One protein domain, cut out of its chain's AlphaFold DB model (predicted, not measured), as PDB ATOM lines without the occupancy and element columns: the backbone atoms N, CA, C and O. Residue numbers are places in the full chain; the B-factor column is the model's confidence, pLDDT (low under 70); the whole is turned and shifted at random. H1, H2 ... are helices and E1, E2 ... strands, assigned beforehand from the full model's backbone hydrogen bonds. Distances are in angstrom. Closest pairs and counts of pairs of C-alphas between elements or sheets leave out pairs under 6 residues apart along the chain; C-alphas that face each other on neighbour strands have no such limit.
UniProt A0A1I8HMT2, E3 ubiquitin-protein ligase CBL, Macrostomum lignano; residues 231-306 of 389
ATOM      1  N   GLU A 231       5.714 293.135  22.985       84.94
ATOM      2  CA  GLU A 231       5.219 294.513  23.084       84.94
ATOM      3  C   GLU A 231       6.326 295.542  22.821       84.94
ATOM      4  O   GLU A 231       6.098 296.523  22.120       84.94
ATOM      5  N   GLU A 232       7.552 295.293  23.293       87.88
ATOM      6  CA  GLU A 232       8.700 296.164  22.995       87.88
ATOM      7  C   GLU A 232       9.015 296.200  21.492       87.88
ATOM      8  O   GLU A 232       9.242 297.277  20.942       87.88
ATOM      9  N   VAL A 233       8.967 295.049  20.806       92.56
ATOM     10  CA  VAL A 233       9.107 294.996  19.340       92.56
ATOM     11  C   VAL A 233       7.978 295.754  18.652       92.56
ATOM     12  O   VAL A 233       8.236 296.495  17.705       92.56
ATOM     13  N   LYS A 234       6.738 295.581  19.117       92.31
ATOM     14  CA  LYS A 234       5.578 296.266  18.547       92.31
ATOM     15  C   LYS A 234       5.756 297.783  18.620       92.31
ATOM     16  O   LYS A 234       5.731 298.433  17.581       92.31
ATOM     17  N   LYS A 235       6.057 298.308  19.810       91.88
ATOM     18  CA  LYS A 235       6.307 299.736  20.040       91.88
ATOM     19  C   LYS A 235       7.468 300.268  19.190       91.88
ATOM     20  O   LYS A 235       7.334 301.294  18.536       91.88
ATOM     21  N   CYS A 236       8.588 299.540  19.146       93.56
ATOM     22  CA  CYS A 236       9.758 299.918  18.348       93.56
ATOM     23  C   CYS A 236       9.440 300.041  16.849       93.56
ATOM     24  O   CYS A 236      10.017 300.881  16.164       93.56
ATOM     25  N   LEU A 237       8.566 299.186  16.316       96.25
ATOM     26  CA  LEU A 237       8.200 299.203  14.897       96.25
ATOM     27  C   LEU A 237       7.060 300.179  14.589       96.25
ATOM     28  O   LEU A 237       6.977 300.657  13.462       96.25
ATOM     29  N   GLU A 238       6.206 300.497  15.563       95.50
ATOM     30  CA  GLU A 238       5.197 301.557  15.434       95.50
ATOM     31  C   GLU A 238       5.863 302.923  15.212       95.50
ATOM     32  O   GLU A 238       5.418 303.683  14.355       95.50
ATOM     33  N   GLU A 239       6.997 303.186  15.871       95.50
ATOM     34  CA  GLU A 239       7.836 304.375  15.624       95.50
ATOM     35  C   GLU A 239       8.434 304.413  14.202       95.50
ATOM     36  O   GLU A 239       8.846 305.469  13.725       95.50
ATOM     37  N   LEU A 240       8.458 303.276  13.499       95.44
ATOM     38  CA  LEU A 240       8.976 303.125  12.134       95.44
ATOM     39  C   LEU A 240       7.862 302.880  11.100       95.44
ATOM     40  O   LEU A 240       8.150 302.468   9.974       95.44
ATOM     41  N   CYS A 241       6.591 303.115  11.448       94.50
ATOM     42  CA  CYS A 241       5.446 302.794  10.585       94.50
ATOM     43  C   CYS A 241       5.458 303.518   9.225       94.50
ATOM     44  O   CYS A 241       4.930 302.991   8.243       94.50
ATOM     45  N   ASP A 242       6.116 304.675   9.140       95.38
ATOM     46  CA  ASP A 242       6.285 305.439   7.900       95.38
ATOM     47  C   ASP A 242       7.376 304.884   6.972       95.38
ATOM     48  O   ASP A 242       7.503 305.332   5.831       95.38
ATOM     49  N   LYS A 243       8.124 303.866   7.417       96.75
ATOM     50  CA  LYS A 243       9.132 303.160   6.622       96.75
ATOM     51  C   LYS A 243       8.772 301.671   6.492       96.75
ATOM     52  O   LYS A 243       9.286 300.846   7.256       96.75
ATOM     53  N   PRO A 244       7.901 301.300   5.529       97.12
ATOM     54  CA  PRO A 244       7.582 299.905   5.232       97.12
ATOM     55  C   PRO A 244       8.827 299.047   5.003       97.12
ATOM     56  O   PRO A 244       9.868 299.545   4.579       97.12
ATOM     57  N   ALA A 245       8.708 297.753   5.289       97.06
ATOM     58  CA  ALA A 245       9.794 296.774   5.290       97.06
ATOM     59  C   ALA A 245      10.892 297.000   6.349       97.06
ATOM     60  O   ALA A 245      11.926 296.321   6.331       97.06
ATOM     61  N   SER A 246      10.674 297.919   7.300       98.12
ATOM     62  CA  SER A 246      11.467 297.976   8.529       98.12
ATOM     63  C   SER A 246      11.194 296.746   9.378       98.12
ATOM     64  O   SER A 246      10.031 296.412   9.606       98.12
ATOM     65  N   PHE A 247      12.245 296.077   9.846       98.06
ATOM     66  CA  PHE A 247      12.107 294.821  10.579       98.06
ATOM     67  C   PHE A 247      13.100 294.686  11.731       98.06
ATOM     68  O   PHE A 247      14.186 295.260  11.719       98.06
ATOM     69  N   VAL A 248      12.734 293.870  12.711       98.06
ATOM     70  CA  VAL A 248      13.618 293.363  13.763       98.06
ATOM     71  C   VAL A 248      13.310 291.889  13.994       98.06
ATOM     72  O   VAL A 248      12.197 291.429  13.734       98.06
ATOM     73  N   PHE A 249      14.265 291.131  14.516       97.19
ATOM     74  CA  PHE A 249      14.040 289.748  14.912       97.19
ATOM     75  C   PHE A 249      14.602 289.467  16.297       97.19
ATOM     76  O   PHE A 249      15.522 290.123  16.785       97.19
ATOM     77  N   ARG A 250      14.008 288.478  16.954       94.56
ATOM     78  CA  ARG A 250      14.292 288.131  18.342       94.56
ATOM     79  C   ARG A 250      14.032 286.659  18.608       94.56
ATOM     80  O   ARG A 250      13.311 285.994  17.865       94.56
ATOM     81  N   ARG A 251      14.550 286.172  19.729       92.75
ATOM     82  CA  ARG A 251      14.174 284.868  20.282       92.75
ATOM     83  C   ARG A 251      12.701 284.896  20.711       92.75
ATOM     84  O   ARG A 251      12.219 285.889  21.264       92.75
ATOM     85  N   SER A 252      11.974 283.811  20.466       88.94
ATOM     86  CA  SER A 252      10.593 283.679  20.928       88.94
ATOM     87  C   SER A 252      10.549 283.374  22.426       88.94
ATOM     88  O   SER A 252      11.165 282.424  22.909       88.94
ATOM     89  N   CYS A 253       9.783 284.164  23.180       78.94
ATOM     90  CA  CYS A 253       9.619 283.967  24.624       78.94
ATOM     91  C   CYS A 253       8.673 282.796  24.948       78.94
ATOM     92  O   CYS A 253       8.806 282.137  25.982       78.94
ATOM     93  N   THR A 254       7.709 282.516  24.066       77.69
ATOM     94  CA  THR A 254       6.695 281.474  24.271       77.69
ATOM     95  C   THR A 254       7.156 280.127  23.720       77.69
ATOM     96  O   THR A 254       7.024 279.122  24.420       77.69
ATOM     97  N   LYS A 255       7.797 280.107  22.544       86.88
ATOM     98  CA  LYS A 255       8.355 278.903  21.909       86.88
ATOM     99  C   LYS A 255       9.888 278.954  21.903       86.88
ATOM    100  O   LYS A 255      10.487 279.477  20.972       86.88
ATOM    101  N   LEU A 256      10.524 278.420  22.946       90.38
ATOM    102  CA  LEU A 256      11.989 278.378  23.033       90.38
ATOM    103  C   LEU A 256      12.598 277.559  21.885       90.38
ATOM    104  O   LEU A 256      12.005 276.579  21.435       90.38
ATOM    105  N   GLY A 257      13.759 277.996  21.397       90.69
ATOM    106  CA  GLY A 257      14.412 277.422  20.215       90.69
ATOM    107  C   GLY A 257      13.883 277.958  18.878       90.69
ATOM    108  O   GLY A 257      14.358 277.530  17.832       90.69
ATOM    109  N   PHE A 258      12.919 278.889  18.894       92.94
ATOM    110  CA  PHE A 258      12.379 279.529  17.693       92.94
ATOM    111  C   PHE A 258      12.659 281.027  17.659       92.94
ATOM    112  O   PHE A 258      12.661 281.719  18.682       92.94
ATOM    113  N   TRP A 259      12.796 281.541  16.446       95.50
ATOM    114  CA  TRP A 259      12.886 282.965  16.161       95.50
ATOM    115  C   TRP A 259      11.511 283.588  15.934       95.50
ATOM    116  O   TRP A 259      10.536 282.922  15.582       95.50
ATOM    117  N   SER A 260      11.426 284.897  16.125       95.38
ATOM    118  CA  SER A 260      10.282 285.716  15.742       95.38
ATOM    119  C   SER A 260      10.764 286.960  15.013       95.38
ATOM    120  O   SER A 260      11.720 287.589  15.461       95.38
ATOM    121  N   ILE A 261      10.093 287.317  13.921       97.12
ATOM    122  CA  ILE A 261      10.387 288.508  13.120       97.12
ATOM    123  C   ILE A 261       9.201 289.457  13.231       97.12
ATOM    124  O   ILE A 261       8.064 289.068  12.953       97.12
ATOM    125  N   GLY A 262       9.472 290.688  13.650       97.50
ATOM    126  CA  GLY A 262       8.546 291.806  13.568       97.50
ATOM    127  C   GLY A 262       8.888 292.692  12.381       97.50
ATOM    128  O   GLY A 262      10.062 292.970  12.158       97.50
ATOM    129  N   PHE A 263       7.888 293.152  11.634       97.88
ATOM    130  CA  PHE A 263       8.097 294.033  10.490       97.88
ATOM    131  C   PHE A 263       6.909 294.963  10.224       97.88
ATOM    132  O   PHE A 263       5.775 294.684  10.622       97.88
ATOM    133  N   VAL A 264       7.177 296.063   9.522       98.00
ATOM    134  CA  VAL A 264       6.173 297.018   9.040       98.00
ATOM    135  C   VAL A 264       5.736 296.621   7.629       98.00
ATOM    136  O   VAL A 264       6.555 296.558   6.714       98.00
ATOM    137  N   SER A 265       4.446 296.354   7.429       95.50
ATOM    138  CA  SER A 265       3.887 296.038   6.108       95.50
ATOM    139  C   SER A 265       3.761 297.276   5.212       95.50
ATOM    140  O   SER A 265       3.768 298.413   5.683       95.50
ATOM    141  N   ASN A 266       3.509 297.067   3.915       93.94
ATOM    142  CA  ASN A 266       3.170 298.148   2.972       93.94
ATOM    143  C   ASN A 266       1.918 298.944   3.386       93.94
ATOM    144  O   ASN A 266       1.775 300.109   3.033       93.94
ATOM    145  N   SER A 267       1.031 298.334   4.176       94.19
ATOM    146  CA  SER A 267      -0.132 298.990   4.787       94.19
ATOM    147  C   SER A 267       0.186 299.753   6.082       94.19
ATOM    148  O   SER A 267      -0.741 300.127   6.796       94.19
ATOM    149  N   ARG A 268       1.473 299.965   6.400       94.56
ATOM    150  CA  ARG A 268       1.972 300.645   7.610       94.56
ATOM    151  C   ARG A 268       1.511 300.006   8.923       94.56
ATOM    152  O   ARG A 268       1.386 300.676   9.943       94.56
ATOM    153  N   LYS A 269       1.252 298.695   8.910       95.81
ATOM    154  CA  LYS A 269       0.879 297.931  10.106       95.81
ATOM    155  C   LYS A 269       2.057 297.100  10.590       95.81
ATOM    156  O   LYS A 269       2.770 296.494   9.789       95.81
ATOM    157  N   VAL A 270       2.223 297.029  11.906       96.56
ATOM    158  CA  VAL A 270       3.212 296.150  12.527       96.56
ATOM    159  C   VAL A 270       2.671 294.728  12.579       96.56
ATOM    160  O   VAL A 270       1.584 294.481  13.096       96.56
ATOM    161  N   ASN A 271       3.452 293.790  12.055       95.69
ATOM    162  CA  ASN A 271       3.156 292.364  12.066       95.69
ATOM    163  C   ASN A 271       4.301 291.626  12.755       95.69
ATOM    164  O   ASN A 271       5.461 292.000  12.597       95.69
ATOM    165  N   GLN A 272       3.993 290.569  13.504       94.50
ATOM    166  CA  GLN A 272       4.992 289.686  14.104       94.50
ATOM    167  C   GLN A 272       4.669 288.236  13.764       94.50
ATOM    168  O   GLN A 272       3.526 287.801  13.885       94.50
ATOM    169  N   THR A 273       5.685 287.484  13.354       92.88
ATOM    170  CA  THR A 273       5.547 286.077  12.965       92.88
ATOM    171  C   THR A 273       6.610 285.234  13.655       92.88
ATOM    172  O   THR A 273       7.754 285.661  13.803       92.88
ATOM    173  N   VAL A 274       6.231 284.038  14.109       93.06
ATOM    174  CA  VAL A 274       7.183 283.032  14.600       93.06
ATOM    175  C   VAL A 274       7.640 282.209  13.404       93.06
ATOM    176  O   VAL A 274       6.808 281.754  12.619       93.06
ATOM    177  N   ILE A 275       8.949 282.014  13.266       90.94
ATOM    178  CA  ILE A 275       9.506 281.233  12.160       90.94
ATOM    179  C   ILE A 275       9.079 279.772  12.311       90.94
ATOM    180  O   ILE A 275       9.037 279.234  13.420       90.94
ATOM    181  N   ARG A 276       8.708 279.152  11.188       81.44
ATOM    182  CA  ARG A 276       8.275 277.751  11.136       81.44
ATOM    183  C   ARG A 276       9.419 276.807  11.493       81.44
ATOM    184  O   ARG A 276      10.585 277.128  11.285       81.44
ATOM    185  N   ASP A 277       9.063 275.636  12.007       75.88
ATOM    186  CA  ASP A 277      10.042 274.601  12.326       75.88
ATOM    187  C   ASP A 277      10.808 274.141  11.077       75.88
ATOM    188  O   ASP A 277      10.287 274.194   9.962       75.88
ATOM    189  N   GLY A 278      12.066 273.747  11.260       77.31
ATOM    190  CA  GLY A 278      12.984 273.358  10.182       77.31
ATOM    191  C   GLY A 278      13.563 274.512   9.347       77.31
ATOM    192  O   GLY A 278      14.601 274.323   8.704       77.31
ATOM    193  N   LYS A 279      12.960 275.707   9.394       86.62
ATOM    194  CA  LYS A 279      13.454 276.902   8.702       86.62
ATOM    195  C   LYS A 279      14.358 277.732   9.617       86.62
ATOM    196  O   LYS A 279      13.966 278.125  10.714       86.62
ATOM    197  N   SER A 280      15.570 278.016   9.153       91.19
ATOM    198  CA  SER A 280      16.518 278.885   9.850       91.19
ATOM    199  C   SER A 280      16.117 280.355   9.721       91.19
ATOM    200  O   SER A 280      15.447 280.767   8.771       91.19
ATOM    201  N   ILE A 281      16.564 281.176  10.669       93.69
ATOM    202  CA  ILE A 281      16.408 282.633  10.589       93.69
ATOM    203  C   ILE A 281      17.107 283.212   9.356       93.69
ATOM    204  O   ILE A 281      16.567 284.124   8.746       93.69
ATOM    205  N   VAL A 282      18.249 282.653   8.951       93.38
ATOM    206  CA  VAL A 282      18.991 283.084   7.757       93.38
ATOM    207  C   VAL A 282      18.117 282.946   6.507       93.38
ATOM    208  O   VAL A 282      17.887 283.935   5.819       93.38
ATOM    209  N   GLU A 283      17.542 281.763   6.269       92.38
ATOM    210  CA  GLU A 283      16.614 281.521   5.148       92.38
ATOM    211  C   GLU A 283      15.390 282.441   5.216       92.38
ATOM    212  O   GLU A 283      14.941 282.977   4.210       92.38
ATOM    213  N   ALA A 284      14.839 282.654   6.414       94.00
ATOM    214  CA  ALA A 284      13.681 283.525   6.578       94.00
ATOM    215  C   ALA A 284      13.983 284.994   6.270       94.00
ATOM    216  O   ALA A 284      13.131 285.668   5.693       94.00
ATOM    217  N   LEU A 285      15.167 285.480   6.644       94.62
ATOM    218  CA  LEU A 285      15.601 286.840   6.348       94.62
ATOM    219  C   LEU A 285      15.870 287.027   4.856       94.62
ATOM    220  O   LEU A 285      15.400 288.013   4.297       94.62
ATOM    221  N   VAL A 286      16.543 286.071   4.210       92.69
ATOM    222  CA  VAL A 286      16.827 286.133   2.767       92.69
ATOM    223  C   VAL A 286      15.541 286.072   1.942       92.69
ATOM    224  O   VAL A 286      15.278 286.992   1.174       92.69
ATOM    225  N   GLU A 287      14.673 285.082   2.171       92.75
ATOM    226  CA  GLU A 287      13.388 284.995   1.458       92.75
ATOM    227  C   GLU A 287      12.511 286.234   1.703       92.75
ATOM    228  O   GLU A 287      11.808 286.713   0.814       92.75
ATOM    229  N   GLY A 288      12.533 286.781   2.921       93.25
ATOM    230  CA  GLY A 288      11.787 287.993   3.227       93.25
ATOM    231  C   GLY A 288      12.376 289.248   2.581       93.25
ATOM    232  O   GLY A 288      11.620 290.161   2.250       93.25
ATOM    233  N   ALA A 289      13.688 289.302   2.349       92.88
ATOM    234  CA  ALA A 289      14.317 290.359   1.564       92.88
ATOM    235  C   ALA A 289      13.938 290.249   0.076       92.88
ATOM    236  O   ALA A 289      13.550 291.251  -0.527       92.88
ATOM    237  N   GLU A 290      13.935 289.036  -0.492       93.00
ATOM    238  CA  GLU A 290      13.473 288.760  -1.865       93.00
ATOM    239  C   GLU A 290      12.006 289.172  -2.070       93.00
ATOM    240  O   GLU A 290      11.649 289.783  -3.078       93.00
ATOM    241  N   GLN A 291      11.160 288.924  -1.068       94.00
ATOM    242  CA  GLN A 291       9.753 289.347  -1.045       94.00
ATOM    243  C   GLN A 291       9.559 290.832  -0.695       94.00
ATOM    244  O   GLN A 291       8.421 291.300  -0.608       94.00
ATOM    245  N   ARG A 292      10.645 291.591  -0.493       94.31
ATOM    246  CA  ARG A 292      10.642 293.009  -0.089       94.31
ATOM    247  C   ARG A 292       9.909 293.288   1.230       94.31
ATOM    248  O   ARG A 292       9.386 294.380   1.433       94.31
ATOM    249  N   LEU A 293       9.880 292.312   2.134       94.56
ATOM    250  CA  LEU A 293       9.292 292.421   3.470       94.56
ATOM    251  C   LEU A 293      10.317 292.830   4.531       94.56
ATOM    252  O   LEU A 293       9.963 293.560   5.455       94.56
ATOM    253  N   TYR A 294      11.565 292.366   4.419       95.88
ATOM    254  CA  TYR A 294      12.622 292.582   5.414       95.88
ATOM    255  C   TYR A 294      13.809 293.300   4.767       95.88
ATOM    256  O   TYR A 294      14.787 292.674   4.373       95.88
ATOM    257  N   LEU A 295      13.703 294.621   4.614       95.94
ATOM    258  CA  LEU A 295      14.715 295.419   3.911       95.94
ATOM    259  C   LEU A 295      15.521 296.303   4.857       95.94
ATOM    260  O   LEU A 295      16.736 296.391   4.730       95.94
ATOM    261  N   TYR A 296      14.856 296.944   5.818       97.12
ATOM    262  CA  TYR A 296      15.480 297.963   6.662       97.12
ATOM    263  C   TYR A 296      15.628 297.444   8.097       97.12
ATOM    264  O   TYR A 296      14.694 297.571   8.901       97.12
ATOM    265  N   PRO A 297      16.767 296.829   8.458       96.81
ATOM    266  CA  PRO A 297      16.956 296.291   9.798       96.81
ATOM    267  C   PRO A 297      16.921 297.436  10.811       96.81
ATOM    268  O   PRO A 297      17.720 298.367  10.747       96.81
ATOM    269  N   ARG A 298      15.949 297.407  11.725       95.25
ATOM    270  CA  ARG A 298      15.664 298.490  12.679       95.25
ATOM    271  C   ARG A 298      15.512 299.867  12.001       95.25
ATOM    272  O   ARG A 298      15.903 300.890  12.554       95.25
ATOM    273  N   GLY A 299      14.984 299.889  10.775       94.69
ATOM    274  CA  GLY A 299      14.821 301.108   9.981       94.69
ATOM    275  C   GLY A 299      16.123 301.678   9.406       94.69
ATOM    276  O   GLY A 299      16.079 302.725   8.760       94.69
ATOM    277  N   MET A 300      17.265 301.013   9.591       95.81
ATOM    278  CA  MET A 300      18.561 301.429   9.042       95.81
ATOM    279  C   MET A 300      18.675 301.103   7.548       95.81
ATOM    280  O   MET A 300      17.799 300.459   6.969       95.81
ATOM    281  N   ASP A 301      19.742 301.588   6.915       93.44
ATOM    282  CA  ASP A 301      20.080 301.209   5.544       93.44
ATOM    283  C   ASP A 301      20.386 299.698   5.451       93.44
ATOM    284  O   ASP A 301      21.004 299.161   6.378       93.44
ATOM    285  N   PRO A 302      19.985 298.996   4.371       89.62
ATOM    286  CA  PRO A 302      20.255 297.566   4.224       89.62
ATOM    287  C   PRO A 302      21.747 297.210   4.309       89.62
ATOM    288  O   PRO A 302      22.084 296.144   4.820       89.62
ATOM    289  N   SER A 303      22.647 298.110   3.889       89.50
ATOM    290  CA  SER A 303      24.105 297.903   3.950       89.50
ATOM    291  C   SER A 303      24.670 297.808   5.371       89.50
ATOM    292  O   SER A 303      25.801 297.365   5.557       89.50
ATOM    293  N   ALA A 304      23.892 298.188   6.391       88.38
ATOM    294  CA  ALA A 304      24.284 298.034   7.788       88.38
ATOM    295  C   ALA A 304      24.223 296.572   8.272       88.38
ATOM    296  O   ALA A 304      24.809 296.250   9.307       88.38
ATOM    297  N   ALA A 305      23.494 295.690   7.576       88.31
ATOM    298  CA  ALA A 305      23.441 294.271   7.908       88.31
ATOM    299  C   ALA A 305      24.597 293.493   7.255       88.31
ATOM    300  O   ALA A 305      24.971 293.782   6.119       88.31
ATOM    301  N   PRO A 306      25.162 292.482   7.944       88.00
ATOM    302  CA  PRO A 306      26.138 291.595   7.328       88.00
ATOM    303  C   PRO A 306      25.485 290.763   6.217       88.00
ATOM    304  O   PRO A 306      24.336 290.345   6.354       88.00
TER     305      PRO A 306
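What this domain is: This is residues 231 to 306 of the 389 residues of the protein "E3 ubiquitin-protein ligase CBL" of Macrostomum lignano (UniProt A0A1I8HMT2). A small three-stranded antiparallel sheet, order E1 - E2 - E3, has H1 over one face, while H2 only grazes it with residues 281 to 285. The 76 printed residues run H1, E1, E2, E3, H2; the class is mixed, with 35 residues in named elements. It is compact, radius of gyration of the C-alphas 11.7 A, spanning 32 by 26 by 21 A.

How they stand to each other: E1 (246 to 251), E2 (259 to 264) and E3 (270 to 274) form a meander of two antiparallel hairpins; N 248 and O 262 are 2.9 A apart, as are N 261 and O 273, within hydrogen-bond range. H1 (231 to 238) runs along the strands, height over the sheet 8.3 A; its closest C-alphas to E3 are Leu 237 and Val 270, 6.3 A. H2 (281 to 290) and H1 are apart. In both helices every O i to N i+4 pair is within hydrogen-bond range.

Where its parts are: E1 spans 17.8 A, E2 17.1 A, E3 13.9 A, H1 10.4 A and H2 14.2 A. C-alpha 231 is at (5.219, 294.513, 23.084), C-alpha 290 at (13.473, 288.760, -1.865).

The domain as a whole: The C-alphas farthest apart, Asp 242 and Gly 278, are 32.9 A apart. The printed part has no cut, and no link is long. No printed residue is under 70 in pLDDT.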